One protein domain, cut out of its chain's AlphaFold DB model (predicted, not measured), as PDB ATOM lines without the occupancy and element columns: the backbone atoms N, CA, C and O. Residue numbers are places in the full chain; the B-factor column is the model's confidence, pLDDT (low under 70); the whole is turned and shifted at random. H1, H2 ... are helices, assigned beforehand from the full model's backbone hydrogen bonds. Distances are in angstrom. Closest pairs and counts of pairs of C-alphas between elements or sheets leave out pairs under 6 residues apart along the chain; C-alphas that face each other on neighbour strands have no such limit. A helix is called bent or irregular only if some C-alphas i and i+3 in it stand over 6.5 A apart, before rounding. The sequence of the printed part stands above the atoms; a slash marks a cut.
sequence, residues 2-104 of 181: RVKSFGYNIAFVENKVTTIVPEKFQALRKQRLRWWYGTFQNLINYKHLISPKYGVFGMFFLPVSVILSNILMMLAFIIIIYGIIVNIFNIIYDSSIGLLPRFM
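Overview. This is residues 2 to 104 of the 181 residues of an uncharacterized protein of groundwater metagenome (UniProt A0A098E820). Two long helices, H2 and H3, meet near their ends as an open V, with the small helix H1 by the corner beside the start of H3. H3 is much the longer arm; its residues 68 to 89 and 93 to 96 stick out, and a long loop from H1, free at residues 9 to 21, sweeps round to the far end of H2. The printed part has 103 residues with three named helices, in the order H1, H2, H3, and no named strand; the class is all helix. The whole is extended, with a radius of gyration of the C-alphas of 22.2 A and spans of 68 by 38 by 26 A.

Arrangement. Start at H1, residues 2 to 5, and look on to H3, residues 52 to 96: they are close but not clearly touching, the closest C-alphas being those of Lys 4 and Tyr 54, 7.9 A apart. H2, residues 25 to 45, is apart from H1. H2 and H3 are near each other, with 6 pairs of C-alphas within 10 A and the closest 8.5 A apart. Every O i to N i+4 pair in H2 is within hydrogen-bond range, against 33 of 41 in H3; H1 is too short for such a pair.

Along the chain. Find C-alpha 2 at (37.208, -17.932, -32.772), where H1 begins. H2 runs 30.1 A from C-alpha 25 at (20.680, -14.755, -6.063). H3 runs 58.3 A to C-alpha 96 at (-10.695, -36.981, -4.126); it has a kink of 54 degrees near residue 59 and is irregular, with C-alphas 53 and 56 9.2 A apart.

Size, cuts and confidence. The two C-alphas farthest apart, those of Tyr 8 and Gly 98, are 68.2 A apart. The printed part has no cut; H1 to H2 is a long link and H2 to H3 a short one. Look at residues 100 to 104 for pLDDT under 70; the mean of the printed part is 87.8.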
ATOM      1  N   ARG A   2      36.475 -18.643 -31.698       91.31
ATOM      2  CA  ARG A   2      37.208 -17.932 -32.772       91.31
ATOM      3  C   ARG A   2      38.698 -18.286 -32.909       91.31
ATOM      4  O   ARG A   2      39.163 -18.604 -33.988       91.31
ATOM      5  N   VAL A   3      39.462 -18.264 -31.819       91.75
ATOM      6  CA  VAL A   3      40.899 -18.612 -31.863       91.75
ATOM      7  C   VAL A   3      41.102 -20.070 -32.304       91.75
ATOM      8  O   VAL A   3      41.932 -20.360 -33.159       91.75
ATOM      9  N   LYS A   4      40.261 -20.984 -31.808       89.62
ATOM     10  CA  LYS A   4      40.260 -22.394 -32.221       89.62
ATOM     11  C   LYS A   4      39.808 -22.602 -33.671       89.62
ATOM     12  O   LYS A   4      40.329 -23.504 -34.314       89.62
ATOM     13  N   SER A   5      38.915 -21.765 -34.214       90.94
ATOM     14  CA  SER A   5      38.518 -21.845 -35.632       90.94
ATOM     15  C   SER A   5      39.651 -21.493 -36.586       90.94
ATOM     16  O   SER A   5      39.678 -22.000 -37.700       90.94
ATOM     17  N   PHE A   6      40.617 -20.687 -36.140       92.81
ATOM     18  CA  PHE A   6      41.847 -20.417 -36.888       92.81
ATOM     19  C   PHE A   6      42.946 -21.473 -36.674       92.81
ATOM     20  O   PHE A   6      44.042 -21.318 -37.195       92.81
ATOM     21  N   GLY A   7      42.675 -22.553 -35.932       89.00
ATOM     22  CA  GLY A   7      43.619 -23.659 -35.741       89.00
ATOM     23  C   GLY A   7      44.637 -23.466 -34.613       89.00
ATOM     24  O   GLY A   7      45.511 -24.308 -34.437       89.00
ATOM     25  N   TYR A   8      44.526 -22.405 -33.810       91.38
ATOM     26  CA  TYR A   8      45.460 -22.172 -32.707       91.38
ATOM     27  C   TYR A   8      45.221 -23.109 -31.515       91.38
ATOM     28  O   TYR A   8      44.087 -23.455 -31.153       91.38
ATOM     29  N   ASN A   9      46.315 -23.465 -30.840       87.75
ATOM     30  CA  ASN A   9      46.280 -24.176 -29.570       87.75
ATOM     31  C   ASN A   9      46.176 -23.209 -28.391       87.75
ATOM     32  O   ASN A   9      46.654 -22.082 -28.446       87.75
ATOM     33  N   ILE A  10      45.478 -23.650 -27.347       88.25
ATOM     34  CA  ILE A  10      45.248 -22.876 -26.128       88.25
ATOM     35  C   ILE A  10      45.818 -23.724 -25.001       88.25
ATOM     36  O   ILE A  10      45.422 -24.882 -24.867       88.25
ATOM     37  N   ALA A  11      46.746 -23.155 -24.239       88.94
ATOM     38  CA  ALA A  11      47.282 -23.753 -23.027       88.94
ATOM     39  C   ALA A  11      46.620 -23.106 -21.805       88.94
ATOM     40  O   ALA A  11      46.258 -21.927 -21.839       88.94
ATOM     41  N   PHE A  12      46.448 -23.886 -20.743       87.75
ATOM     42  CA  PHE A  12      45.964 -23.402 -19.455       87.75
ATOM     43  C   PHE A  12      47.158 -23.179 -18.526       87.75
ATOM     44  O   PHE A  12      48.043 -24.027 -18.453       87.75
ATOM     45  N   VAL A  13      47.179 -22.036 -17.842       91.19
ATOM     46  CA  VAL A  13      48.181 -21.712 -16.821       91.19
ATOM     47  C   VAL A  13      47.470 -21.707 -15.475       91.19
ATOM     48  O   VAL A  13      46.506 -20.963 -15.286       91.19
ATOM     49  N   GLU A  14      47.938 -22.545 -14.555       81.88
ATOM     50  CA  GLU A  14      47.360 -22.729 -13.221       81.88
ATOM     51  C   GLU A  14      47.725 -21.571 -12.282       81.88
ATOM     52  O   GLU A  14      48.541 -21.711 -11.377       81.88
ATOM     53  N   ASN A  15      47.099 -20.409 -12.488       85.81
ATOM     54  CA  ASN A  15      47.218 -19.261 -11.590       85.81
ATOM     55  C   ASN A  15      45.900 -18.987 -10.861       85.81
ATOM     56  O   ASN A  15      44.829 -18.948 -11.469       85.81
ATOM     57  N   LYS A  16      45.983 -18.747  -9.546       81.19
ATOM     58  CA  LYS A  16      44.835 -18.338  -8.732       81.19
ATOM     59  C   LYS A  16      44.611 -16.834  -8.863       81.19
ATOM     60  O   LYS A  16      45.521 -16.046  -8.623       81.19
ATOM     61  N   VAL A  17      43.387 -16.443  -9.202       84.06
ATOM     62  CA  VAL A  17      42.952 -15.042  -9.240       84.06
ATOM     63  C   VAL A  17      41.715 -14.910  -8.363       84.06
ATOM     64  O   VAL A  17      40.749 -15.651  -8.538       84.06
ATOM     65  N   THR A  18      41.745 -13.979  -7.413       86.88
ATOM     66  CA  THR A  18      40.591 -13.656  -6.571       86.88
ATOM     67  C   THR A  18      39.700 -12.638  -7.278       86.88
ATOM     68  O   THR A  18      40.168 -11.747  -7.986       86.88
ATOM     69  N   THR A  19      38.387 -12.802  -7.146       86.62
ATOM     70  CA  THR A  19      37.394 -12.003  -7.874       86.62
ATOM     71  C   THR A  19      36.143 -11.819  -7.023       86.62
ATOM     72  O   THR A  19      35.861 -12.615  -6.128       86.62
ATOM     73  N   ILE A  20      35.408 -10.742  -7.297       90.56
ATOM     74  CA  ILE A  20      34.154 -10.414  -6.629       90.56
ATOM     75  C   ILE A  20      33.044 -11.283  -7.229       90.56
ATOM     76  O   ILE A  20      32.804 -11.276  -8.441       90.56
ATOM     77  N   VAL A  21      32.352 -12.026  -6.371       88.62
ATOM     78  CA  VAL A  21      31.218 -12.877  -6.748       88.62
ATOM     79  C   VAL A  21      29.889 -12.175  -6.449       88.62
ATOM     80  O   VAL A  21      29.824 -11.348  -5.541       88.62
ATOM     81  N   PRO A  22      28.812 -12.460  -7.203       90.00
ATOM     82  CA  PRO A  22      27.508 -11.877  -6.918       90.00
ATOM     83  C   PRO A  22      26.993 -12.333  -5.547       90.00
ATOM     84  O   PRO A  22      26.801 -13.523  -5.321       90.00
ATOM     85  N   GLU A  23      26.692 -11.377  -4.669       91.94
ATOM     86  CA  GLU A  23      26.179 -11.645  -3.313       91.94
ATOM     87  C   GLU A  23      24.689 -12.014  -3.298       91.94
ATOM     88  O   GLU A  23      24.193 -12.647  -2.370       91.94
ATOM     89  N   LYS A  24      23.946 -11.610  -4.338       94.25
ATOM     90  CA  LYS A  24      22.495 -11.812  -4.431       94.25
ATOM     91  C   LYS A  24      22.151 -12.866  -5.473       94.25
ATOM     92  O   LYS A  24      22.639 -12.820  -6.605       94.25
ATOM     93  N   PHE A  25      21.188 -13.728  -5.147       91.31
ATOM     94  CA  PHE A  25      20.680 -14.755  -6.063       91.31
ATOM     95  C   PHE A  25      20.181 -14.172  -7.396       91.31
ATOM     96  O   PHE A  25      20.447 -14.719  -8.462       91.31
ATOM     97  N   GLN A  26      19.514 -13.014  -7.366       91.19
ATOM     98  CA  GLN A  26      19.051 -12.350  -8.587       91.19
ATOM     99  C   GLN A  26      20.212 -11.894  -9.485       91.19
ATOM    100  O   GLN A  26      20.121 -12.009 -10.708       91.19
ATOM    101  N   ALA A  27      21.311 -11.415  -8.894       91.56
ATOM    102  CA  ALA A  27      22.513 -11.045  -9.636       91.56
ATOM    103  C   ALA A  27      23.192 -12.287 -10.239       91.56
ATOM    104  O   ALA A  27      23.557 -12.275 -11.416       91.56
ATOM    105  N   LEU A  28      23.262 -13.390  -9.482       91.88
ATOM    106  CA  LEU A  28      23.747 -14.683  -9.973       91.88
ATOM    107  C   LEU A  28      22.910 -15.188 -11.160       91.88
ATOM    108  O   LEU A  28      23.467 -15.539 -12.200       91.88
ATOM    109  N   ARG A  29      21.578 -15.168 -11.045       92.81
ATOM    110  CA  ARG A  29      20.658 -15.569 -12.120       92.81
ATOM    111  C   ARG A  29      20.879 -14.743 -13.387       92.81
ATOM    112  O   ARG A  29      21.048 -15.318 -14.459       92.81
ATOM    113  N   LYS A  30      20.934 -13.410 -13.278       91.12
ATOM    114  CA  LYS A  30      21.211 -12.516 -14.418       91.12
ATOM    115  C   LYS A  30      22.538 -12.861 -15.101       91.12
ATOM    116  O   LYS A  30      22.590 -12.982 -16.326       91.12
ATOM    117  N   GLN A  31      23.592 -13.080 -14.313       91.88
ATOM    118  CA  GLN A  31      24.907 -13.458 -14.827       91.88
ATOM    119  C   GLN A  31      24.858 -14.795 -15.579       91.88
ATOM    120  O   GLN A  31      25.366 -14.897 -16.695       91.88
ATOM    121  N   ARG A  32      24.222 -15.819 -15.002       92.38
ATOM    122  CA  ARG A  32      24.155 -17.159 -15.600       92.38
ATOM    123  C   ARG A  32      23.275 -17.211 -16.843       92.38
ATOM    124  O   ARG A  32      23.676 -17.835 -17.821       92.38
ATOM    125  N   LEU A  33      22.150 -16.496 -16.867       92.06
ATOM    126  CA  LEU A  33      21.343 -16.346 -18.082       92.06
ATOM    127  C   LEU A  33      22.175 -15.747 -19.221       92.06
ATOM    128  O   LEU A  33      22.138 -16.257 -20.340       92.06
ATOM    129  N   ARG A  34      23.002 -14.729 -18.936       90.69
ATOM    130  CA  ARG A  34      23.905 -14.132 -19.934       90.69
ATOM    131  C   ARG A  34      24.891 -15.138 -20.504       90.69
ATOM    132  O   ARG A  34      25.131 -15.151 -21.710       90.69
ATOM    133  N   TRP A  35      25.461 -15.973 -19.643       92.00
ATOM    134  CA  TRP A  35      26.417 -16.999 -20.050       92.00
ATOM    135  C   TRP A  35      25.766 -18.062 -20.923       92.00
ATOM    136  O   TRP A  35      26.349 -18.441 -21.937       92.00
ATOM    137  N   TRP A  36      24.547 -18.482 -20.586       91.88
ATOM    138  CA  TRP A  36      23.799 -19.442 -21.389       91.88
ATOM    139  C   TRP A  36      23.466 -18.896 -22.773       91.88
ATOM    140  O   TRP A  36      23.761 -19.556 -23.768       91.88
ATOM    141  N   TYR A  37      22.973 -17.657 -22.854       90.38
ATOM    142  CA  TYR A  37      22.730 -16.987 -24.132       90.38
ATOM    143  C   TYR A  37      23.995 -16.888 -24.989       90.38
ATOM    144  O   TYR A  37      23.987 -17.285 -26.154       90.38
ATOM    145  N   GLY A  38      25.096 -16.402 -24.409       90.31
ATOM    146  CA  GLY A  38      26.367 -16.276 -25.123       90.31
ATOM    147  C   GLY A  38      26.927 -17.628 -25.566       90.31
ATOM    148  O   GLY A  38      27.463 -17.750 -26.665       90.31
ATOM    149  N   THR A  39      26.774 -18.662 -24.740       90.56
ATOM    150  CA  THR A  39      27.188 -20.030 -25.074       90.56
ATOM    151  C   THR A  39      26.386 -20.560 -26.254       90.56
ATOM    152  O   THR A  39      26.979 -20.987 -27.242       90.56
ATOM    153  N   PHE A  40      25.059 -20.459 -26.199       89.56
ATOM    154  CA  PHE A  40      24.177 -20.948 -27.254       89.56
ATOM    155  C   PHE A  40      24.410 -20.222 -28.586       89.56
ATOM    156  O   PHE A  40      24.581 -20.858 -29.626       89.56
ATOM    157  N   GLN A  41      24.532 -18.892 -28.554       90.25
ATOM    158  CA  GLN A  41      24.837 -18.100 -29.745       90.25
ATOM    159  C   GLN A  41      26.206 -18.461 -30.339       90.25
ATOM    160  O   GLN A  41      26.340 -18.598 -31.555       90.25
ATOM    161  N   ASN A  42      27.223 -18.663 -29.495       91.94
ATOM    162  CA  ASN A  42      28.537 -19.090 -29.967       91.94
ATOM    163  C   ASN A  42      28.495 -20.490 -30.588       91.94
ATOM    164  O   ASN A  42      29.116 -20.697 -31.625       91.94
ATOM    165  N   LEU A  43      27.754 -21.437 -30.009       90.44
ATOM    166  CA  LEU A  43      27.618 -22.778 -30.583       90.44
ATOM    167  C   LEU A  43      26.990 -22.743 -31.974       90.44
ATOM    168  O   LEU A  43      27.480 -23.416 -32.876       90.44
ATOM    169  N   ILE A  44      25.956 -21.921 -32.170       90.62
ATOM    170  CA  ILE A  44      25.323 -21.746 -33.480       90.62
ATOM    171  C   ILE A  44      26.314 -21.131 -34.476       90.62
ATOM    172  O   ILE A  44      26.510 -21.669 -35.567       90.62
ATOM    173  N   ASN A  45      26.977 -20.038 -34.089       93.88
ATOM    174  CA  ASN A  45      27.910 -19.315 -34.959       93.88
ATOM    175  C   ASN A  45      29.141 -20.156 -35.335       93.88
ATOM    176  O   ASN A  45      29.665 -20.052 -36.443       93.88
ATOM    177  N   TYR A  46      29.594 -21.016 -34.425       93.31
ATOM    178  CA  TYR A  46      30.779 -21.854 -34.593       93.31
ATOM    179  C   TYR A  46      30.443 -23.341 -34.759       93.31
ATOM    180  O   TYR A  46      31.294 -24.190 -34.502       93.31
ATOM    181  N   LYS A  47      29.247 -23.680 -35.257       91.31
ATOM    182  CA  LYS A  47      28.825 -25.079 -35.473       91.31
ATOM    183  C   LYS A  47      29.782 -25.887 -36.358       91.31
ATOM    184  O   LYS A  47      29.930 -27.087 -36.173       91.31
ATOM    185  N   HIS A  48      30.493 -25.222 -37.272       92.81
ATOM    186  CA  HIS A  48      31.509 -25.832 -38.137       92.81
ATOM    187  C   HIS A  48      32.724 -26.392 -37.368       92.81
ATOM    188  O   HIS A  48      33.488 -27.189 -37.915       92.81
ATOM    189  N   LEU A  49      32.918 -25.984 -36.105       92.81
ATOM    190  CA  LEU A  49      33.945 -26.547 -35.226       92.81
ATOM    191  C   LEU A  49      33.642 -27.987 -34.816       92.81
ATOM    192  O   LEU A  49      34.563 -28.701 -34.427       92.81
ATOM    193  N   ILE A  50      32.386 -28.422 -34.933       92.25
ATOM    194  CA  ILE A  50      31.983 -29.814 -34.742       92.25
ATOM    195  C   ILE A  50      32.347 -30.577 -36.013       92.25
ATOM    196  O   ILE A  50      31.525 -30.821 -36.893       92.25
ATOM    197  N   SER A  51      33.634 -30.864 -36.159       92.38
ATOM    198  CA  SER A  51      34.156 -31.642 -37.272       92.38
ATOM    199  C   SER A  51      35.479 -32.310 -36.898       92.38
ATOM    200  O   SER A  51      36.211 -31.800 -36.038       92.38
ATOM    201  N   PRO A  52      35.841 -33.413 -37.583       91.31
ATOM    202  CA  PRO A  52      37.131 -34.080 -37.399       91.31
ATOM    203  C   PRO A  52      38.342 -33.161 -37.600       91.31
ATOM    204  O   PRO A  52      39.387 -33.377 -36.991       91.31
ATOM    205  N   LYS A  53      38.185 -32.086 -38.389       91.50
ATOM    206  CA  LYS A  53      39.231 -31.092 -38.680       91.50
ATOM    207  C   LYS A  53      39.860 -30.483 -37.422       91.50
ATOM    208  O   LYS A  53      41.033 -30.129 -37.442       91.50
ATOM    209  N   TYR A  54      39.097 -30.353 -36.336       90.00
ATOM    210  CA  TYR A  54      39.565 -29.737 -35.088       90.00
ATOM    211  C   TYR A  54      39.968 -30.771 -34.022       90.00
ATOM    212  O   TYR A  54      40.069 -30.437 -32.838       90.00
ATOM    213  N   GLY A  55      40.190 -32.025 -34.429       89.75
ATOM    214  CA  GLY A  55      40.673 -33.107 -33.574       89.75
ATOM    215  C   GLY A  55      39.762 -33.377 -32.375       89.75
ATOM    216  O   GLY A  55      38.535 -33.310 -32.471       89.75
ATOM    217  N   VAL A  56      40.374 -33.644 -31.217       90.25
ATOM    218  CA  VAL A  56      39.669 -33.955 -29.957       90.25
ATOM    219  C   VAL A  56      38.704 -32.838 -29.550       90.25
ATOM    220  O   VAL A  56      37.623 -33.107 -29.028       90.25
ATOM    221  N   PHE A  57      39.054 -31.578 -29.827       89.94
ATOM    222  CA  PHE A  57      38.195 -30.449 -29.485       89.94
ATOM    223  C   PHE A  57      36.870 -30.483 -30.261       89.94
ATOM    224  O   PHE A  57      35.805 -30.311 -29.668       89.94
ATOM    225  N   GLY A  58      36.943 -30.723 -31.573       90.12
ATOM    226  CA  GLY A  58      35.779 -30.732 -32.459       90.12
ATOM    227  C   GLY A  58      34.948 -32.010 -32.391       90.12
ATOM    228  O   GLY A  58      33.724 -31.933 -32.464       90.12
ATOM    229  N   MET A  59      35.586 -33.172 -32.221       92.25
ATOM    230  CA  MET A  59      34.880 -34.461 -32.198       92.25
ATOM    231  C   MET A  59      34.368 -34.868 -30.821       92.25
ATOM    232  O   MET A  59      33.348 -35.541 -30.736       92.25
ATOM    233  N   PHE A  60      35.063 -34.484 -29.751       90.88
ATOM    234  CA  PHE A  60      34.744 -34.972 -28.412       90.88
ATOM    235  C   PHE A  60      34.373 -33.837 -27.470       90.88
ATOM    236  O   PHE A  60      33.257 -33.801 -26.960       90.88
ATOM    237  N   PHE A  61      35.268 -32.869 -27.273       90.31
ATOM    238  CA  PHE A  61      35.064 -31.842 -26.255       90.31
ATOM    239  C   PHE A  61      33.791 -31.029 -26.509       90.31
ATOM    240  O   PHE A  61      32.940 -30.960 -25.628       90.31
ATOM    241  N   LEU A  62      33.619 -30.444 -27.698       90.69
ATOM    242  CA  LEU A  62      32.437 -29.633 -28.009       90.69
ATOM    243  C   LEU A  62      31.124 -30.441 -27.946       90.69
ATOM    244  O   LEU A  62      30.223 -30.012 -27.217       90.69
ATOM    245  N   PRO A  63      30.992 -31.597 -28.633       89.81
ATOM    246  CA  PRO A  63      29.763 -32.386 -28.584       89.81
ATOM    247  C   PRO A  63      29.431 -32.899 -27.187       89.81
ATOM    248  O   PRO A  63      28.283 -32.803 -26.771       89.81
ATOM    249  N   VAL A  64      30.413 -33.399 -26.435       89.56
ATOM    250  CA  VAL A  64      30.161 -34.009 -25.123       89.56
ATOM    251  C   VAL A  64      29.931 -32.947 -24.053       89.56
ATOM    252  O   VAL A  64      28.915 -32.978 -23.360       89.56
ATOM    253  N   SER A  65      30.854 -31.992 -23.915       81.50
ATOM    254  CA  SER A  65      30.850 -31.066 -22.775       81.50
ATOM    255  C   SER A  65      29.827 -29.946 -22.897       81.50
ATOM    256  O   SER A  65      29.375 -29.445 -21.869       81.50
ATOM    257  N   VAL A  66      29.456 -29.552 -24.121       79.62
ATOM    258  CA  VAL A  66      28.567 -28.406 -24.332       79.62
ATOM    259  C   VAL A  66      27.200 -28.813 -24.870       79.62
ATOM    260  O   VAL A  66      26.208 -28.183 -24.514       79.62
ATOM    261  N   ILE A  67      27.107 -29.847 -25.703       81.50
ATOM    262  CA  ILE A  67      25.827 -30.227 -26.316       81.50
ATOM    263  C   ILE A  67      25.180 -31.355 -25.518       81.50
ATOM    264  O   ILE A  67      24.112 -31.165 -24.938       81.50
ATOM    265  N   LEU A  68      25.840 -32.507 -25.443       86.44
ATOM    266  CA  LEU A  68      25.273 -33.719 -24.869       86.44
ATOM    267  C   LEU A  68      25.010 -33.577 -23.369       86.44
ATOM    268  O   LEU A  68      23.919 -33.915 -22.922       86.44
ATOM    269  N   SER A  69      25.964 -33.033 -22.608       84.88
ATOM    270  CA  SER A  69      25.804 -32.794 -21.166       84.88
ATOM    271  C   SER A  69      24.576 -31.930 -20.859       84.88
ATOM    272  O   SER A  69      23.765 -32.281 -20.006       84.88
ATOM    273  N   ASN A  70      24.398 -30.830 -21.595       85.81
ATOM    274  CA  ASN A  70      23.311 -29.884 -21.377       85.81
ATOM    275  C   ASN A  70      21.963 -30.453 -21.803       85.81
ATOM    276  O   ASN A  70      20.996 -30.326 -21.058       85.81
ATOM    277  N   ILE A  71      21.903 -31.123 -22.957       88.50
ATOM    278  CA  ILE A  71      20.680 -31.788 -23.418       88.50
ATOM    279  C   ILE A  71      20.270 -32.881 -22.430       88.50
ATOM    280  O   ILE A  71      19.115 -32.923 -22.018       88.50
ATOM    281  N   LEU A  72      21.205 -33.736 -22.008       89.12
ATOM    282  CA  LEU A  72      20.912 -34.827 -21.084       89.12
ATOM    283  C   LEU A  72      20.416 -34.299 -19.734       89.12
ATOM    284  O   LEU A  72      19.422 -34.791 -19.202       89.12
ATOM    285  N   MET A  73      21.065 -33.260 -19.207       88.62
ATOM    286  CA  MET A  73      20.682 -32.652 -17.937       88.62
ATOM    287  C   MET A  73      19.321 -31.940 -18.025       88.62
ATOM    288  O   MET A  73      18.528 -32.021 -17.089       88.62
ATOM    289  N   MET A  74      18.997 -31.314 -19.163       89.94
ATOM    290  CA  MET A  74      17.660 -30.764 -19.424       89.94
ATOM    291  C   MET A  74      16.587 -31.844 -19.515       89.94
ATOM    292  O   MET A  74      15.520 -31.685 -18.929       89.94
ATOM    293  N   LEU A  75      16.852 -32.937 -20.233       91.06
ATOM    294  CA  LEU A  75      15.916 -34.055 -20.332       91.06
ATOM    295  C   LEU A  75      15.643 -34.652 -18.951       91.06
ATOM    296  O   LEU A  75      14.484 -34.830 -18.589       91.06
ATOM    297  N   ALA A  76      16.689 -34.873 -18.151       89.88
ATOM    298  CA  ALA A  76      16.549 -35.330 -16.772       89.88
ATOM    299  C   ALA A  76      15.695 -34.361 -15.937       89.88
ATOM    300  O   ALA A  76      14.782 -34.791 -15.238       89.88
ATOM    301  N   PHE A  77      15.937 -33.052 -16.056       90.75
ATOM    302  CA  PHE A  77      15.157 -32.025 -15.366       90.75
ATOM    303  C   PHE A  77      13.668 -32.057 -15.750       90.75
ATOM    304  O   PHE A  77      12.809 -32.035 -14.871       90.75
ATOM    305  N   ILE A  78      13.354 -32.177 -17.044       91.81
ATOM    306  CA  ILE A  78      11.973 -32.267 -17.541       91.81
ATOM    307  C   ILE A  78      11.290 -33.545 -17.036       91.81
ATOM    308  O   ILE A  78      10.159 -33.476 -16.562       91.81
ATOM    309  N   ILE A  79      11.971 -34.694 -17.098       91.88
ATOM    310  CA  ILE A  79      11.434 -35.984 -16.636       91.88
ATOM    311  C   ILE A  79      11.132 -35.942 -15.135       91.88
ATOM    312  O   ILE A  79      10.068 -36.396 -14.715       91.88
ATOM    313  N   ILE A  80      12.032 -35.372 -14.327       90.25
ATOM    314  CA  ILE A  80      11.835 -35.238 -12.878       90.25
ATOM    315  C   ILE A  80      10.635 -34.339 -12.581       90.25
ATOM    316  O   ILE A  80       9.769 -34.721 -11.797       90.25
ATOM    317  N   ILE A  81      10.542 -33.173 -13.231       90.88
ATOM    318  CA  ILE A  81       9.404 -32.260 -13.051       90.88
ATOM    319  C   ILE A  81       8.096 -32.937 -13.454       90.88
ATOM    320  O   ILE A  81       7.126 -32.881 -12.704       90.88
ATOM    321  N   TYR A  82       8.072 -33.603 -14.608       92.81
ATOM    322  CA  TYR A  82       6.904 -34.342 -15.071       92.81
ATOM    323  C   TYR A  82       6.483 -35.421 -14.066       92.81
ATOM    324  O   TYR A  82       5.313 -35.490 -13.700       92.81
ATOM    325  N   GLY A  83       7.434 -36.210 -13.557       91.06
ATOM    326  CA  GLY A  83       7.169 -37.234 -12.547       91.06
ATOM    327  C   GLY A  83       6.595 -36.657 -11.252       91.06
ATOM    328  O   GLY A  83       5.627 -37.192 -10.720       91.06
ATOM    329  N   ILE A  84       7.135 -35.532 -10.774       91.00
ATOM    330  CA  ILE A  84       6.607 -34.826  -9.597       91.00
ATOM    331  C   ILE A  84       5.167 -34.366  -9.847       91.00
ATOM    332  O   ILE A  84       4.300 -34.609  -9.012       91.00
ATOM    333  N   ILE A  85       4.898 -33.743 -10.998       92.94
ATOM    334  CA  ILE A  85       3.565 -33.245 -11.357       92.94
ATOM    335  C   ILE A  85       2.549 -34.391 -11.404       92.94
ATOM    336  O   ILE A  85       1.499 -34.296 -10.774       92.94
ATOM    337  N   VAL A  86       2.867 -35.487 -12.101       92.25
ATOM    338  CA  VAL A  86       1.986 -36.660 -12.203       92.25
ATOM    339  C   VAL A  86       1.722 -37.272 -10.830       92.25
ATOM    340  O   VAL A  86       0.574 -37.557 -10.506       92.25
ATOM    341  N   ASN A  87       2.749 -37.415  -9.991       87.75
ATOM    342  CA  ASN A  87       2.578 -37.944  -8.639       87.75
ATOM    343  C   ASN A  87       1.673 -37.053  -7.783       87.75
ATOM    344  O   ASN A  87       0.812 -37.568  -7.077       87.75
ATOM    345  N   ILE A  88       1.822 -35.729  -7.869       88.81
ATOM    346  CA  ILE A  88       0.938 -34.787  -7.173       88.81
ATOM    347  C   ILE A  88      -0.506 -34.945  -7.663       88.81
ATOM    348  O   ILE A  88      -1.415 -35.039  -6.842       88.81
ATOM    349  N   PHE A  89      -0.727 -35.021  -8.979       88.75
ATOM    350  CA  PHE A  89      -2.067 -35.225  -9.535       88.75
ATOM    351  C   PHE A  89      -2.688 -36.549  -9.101       88.75
ATOM    352  O   PHE A  89      -3.856 -36.556  -8.726       88.75
ATOM    353  N   ASN A  90      -1.918 -37.637  -9.093       86.44
ATOM    354  CA  ASN A  90      -2.394 -38.941  -8.636       86.44
ATOM    355  C   ASN A  90      -2.786 -38.897  -7.156       86.44
ATOM    356  O   ASN A  90      -3.880 -39.321  -6.809       86.44
ATOM    357  N   ILE A  91      -1.962 -38.285  -6.297       85.25
ATOM    358  CA  ILE A  91      -2.282 -38.117  -4.871       85.25
ATOM    359  C   ILE A  91      -3.582 -37.328  -4.690       85.25
ATOM    360  O   ILE A  91      -4.424 -37.707  -3.875       85.25
ATOM    361  N   ILE A  92      -3.764 -36.237  -5.440       86.12
ATOM    362  CA  ILE A  92      -4.986 -35.423  -5.385       86.12
ATOM    363  C   ILE A  92      -6.193 -36.229  -5.875       86.12
ATOM    364  O   ILE A  92      -7.245 -36.192  -5.237       86.12
ATOM    365  N   TYR A  93      -6.050 -36.953  -6.985       86.00
ATOM    366  CA  TYR A  93      -7.107 -37.773  -7.567       86.00
ATOM    367  C   TYR A  93      -7.549 -38.879  -6.605       86.00
ATOM    368  O   TYR A  93      -8.731 -38.950  -6.276       86.00
ATOM    369  N   ASP A  94      -6.600 -39.655  -6.080       83.62
ATOM    370  CA  ASP A  94      -6.848 -40.745  -5.133       83.62
ATOM    371  C   ASP A  94      -7.524 -40.218  -3.857       83.62
ATOM    372  O   ASP A  94      -8.539 -40.754  -3.403       83.62
ATOM    373  N   SER A  95      -7.050 -39.075  -3.349       81.94
ATOM    374  CA  SER A  95      -7.659 -38.403  -2.193       81.94
ATOM    375  C   SER A  95      -9.082 -37.904  -2.479       81.94
ATOM    376  O   SER A  95      -9.924 -37.907  -1.582       81.94
ATOM    377  N   SER A  96      -9.376 -37.496  -3.718       83.81
ATOM    378  CA  SER A  96     -10.695 -36.981  -4.126       83.81
ATOM    379  C   SER A  96     -11.752 -38.083  -4.247       83.81
ATOM    380  O   SER A  96     -12.932 -37.823  -4.029       83.81
ATOM    381  N   ILE A  97     -11.340 -39.314  -4.560       84.75
ATOM    382  CA  ILE A  97     -12.222 -40.491  -4.640       84.75
ATOM    383  C   ILE A  97     -12.305 -41.270  -3.314       84.75
ATOM    384  O   ILE A  97     -12.886 -42.352  -3.266       84.75
ATOM    385  N   GLY A  98     -11.742 -40.727  -2.227       77.44
ATOM    386  CA  GLY A  98     -11.774 -41.330  -0.891       77.44
ATOM    387  C   GLY A  98     -10.778 -42.478  -0.682       77.44
ATOM    388  O   GLY A  98     -10.784 -43.110   0.376       77.44
ATOM    389  N   LEU A  99      -9.899 -42.737  -1.654       71.56
ATOM    390  CA  LEU A  99      -8.760 -43.635  -1.501       71.56
ATOM    391  C   LEU A  99      -7.657 -42.880  -0.758       71.56
ATOM    392  O   LEU A  99      -6.888 -42.114  -1.334       71.56
ATOM    393  N   LEU A 100      -7.578 -43.084   0.558       67.06
ATOM    394  CA  LEU A 100      -6.449 -42.570   1.330       67.06
ATOM    395  C   LEU A 100      -5.151 -43.177   0.771       67.06
ATOM    396  O   LEU A 100      -5.099 -44.401   0.593       67.06
ATOM    397  N   PRO A 101      -4.098 -42.372   0.523       61.88
ATOM    398  CA  PRO A 101      -2.813 -42.884   0.068       61.88
ATOM    399  C   PRO A 101      -2.257 -43.825   1.137       61.88
ATOM    400  O   PRO A 101      -1.752 -43.411   2.182       61.88
ATOM    401  N   ARG A 102      -2.404 -45.128   0.901       58.34
ATOM    402  CA  ARG A 102      -1.951 -46.152   1.831       58.34
ATOM    403  C   ARG A 102      -0.478 -46.408   1.550       58.34
ATOM    404  O   ARG A 102      -0.134 -47.179   0.659       58.34
ATOM    405  N   PHE A 103       0.398 -45.769   2.322       60.00
ATOM    406  CA  PHE A 103       1.821 -46.109   2.353       60.00
ATOM    407  C   PHE A 103       1.998 -47.480   3.025       60.00
ATOM    408  O   PHE A 103       2.306 -47.577   4.210       60.00
ATOM    409  N   MET A 104       1.733 -48.559   2.285       59.06
ATOM    410  CA  MET A 104       2.013 -49.918   2.743       59.06
ATOM    411  C   MET A 104       3.502 -50.207   2.535       59.06
ATOM    412  O   MET A 104       3.925 -50.583   1.445       59.06
TER     413      MET A 104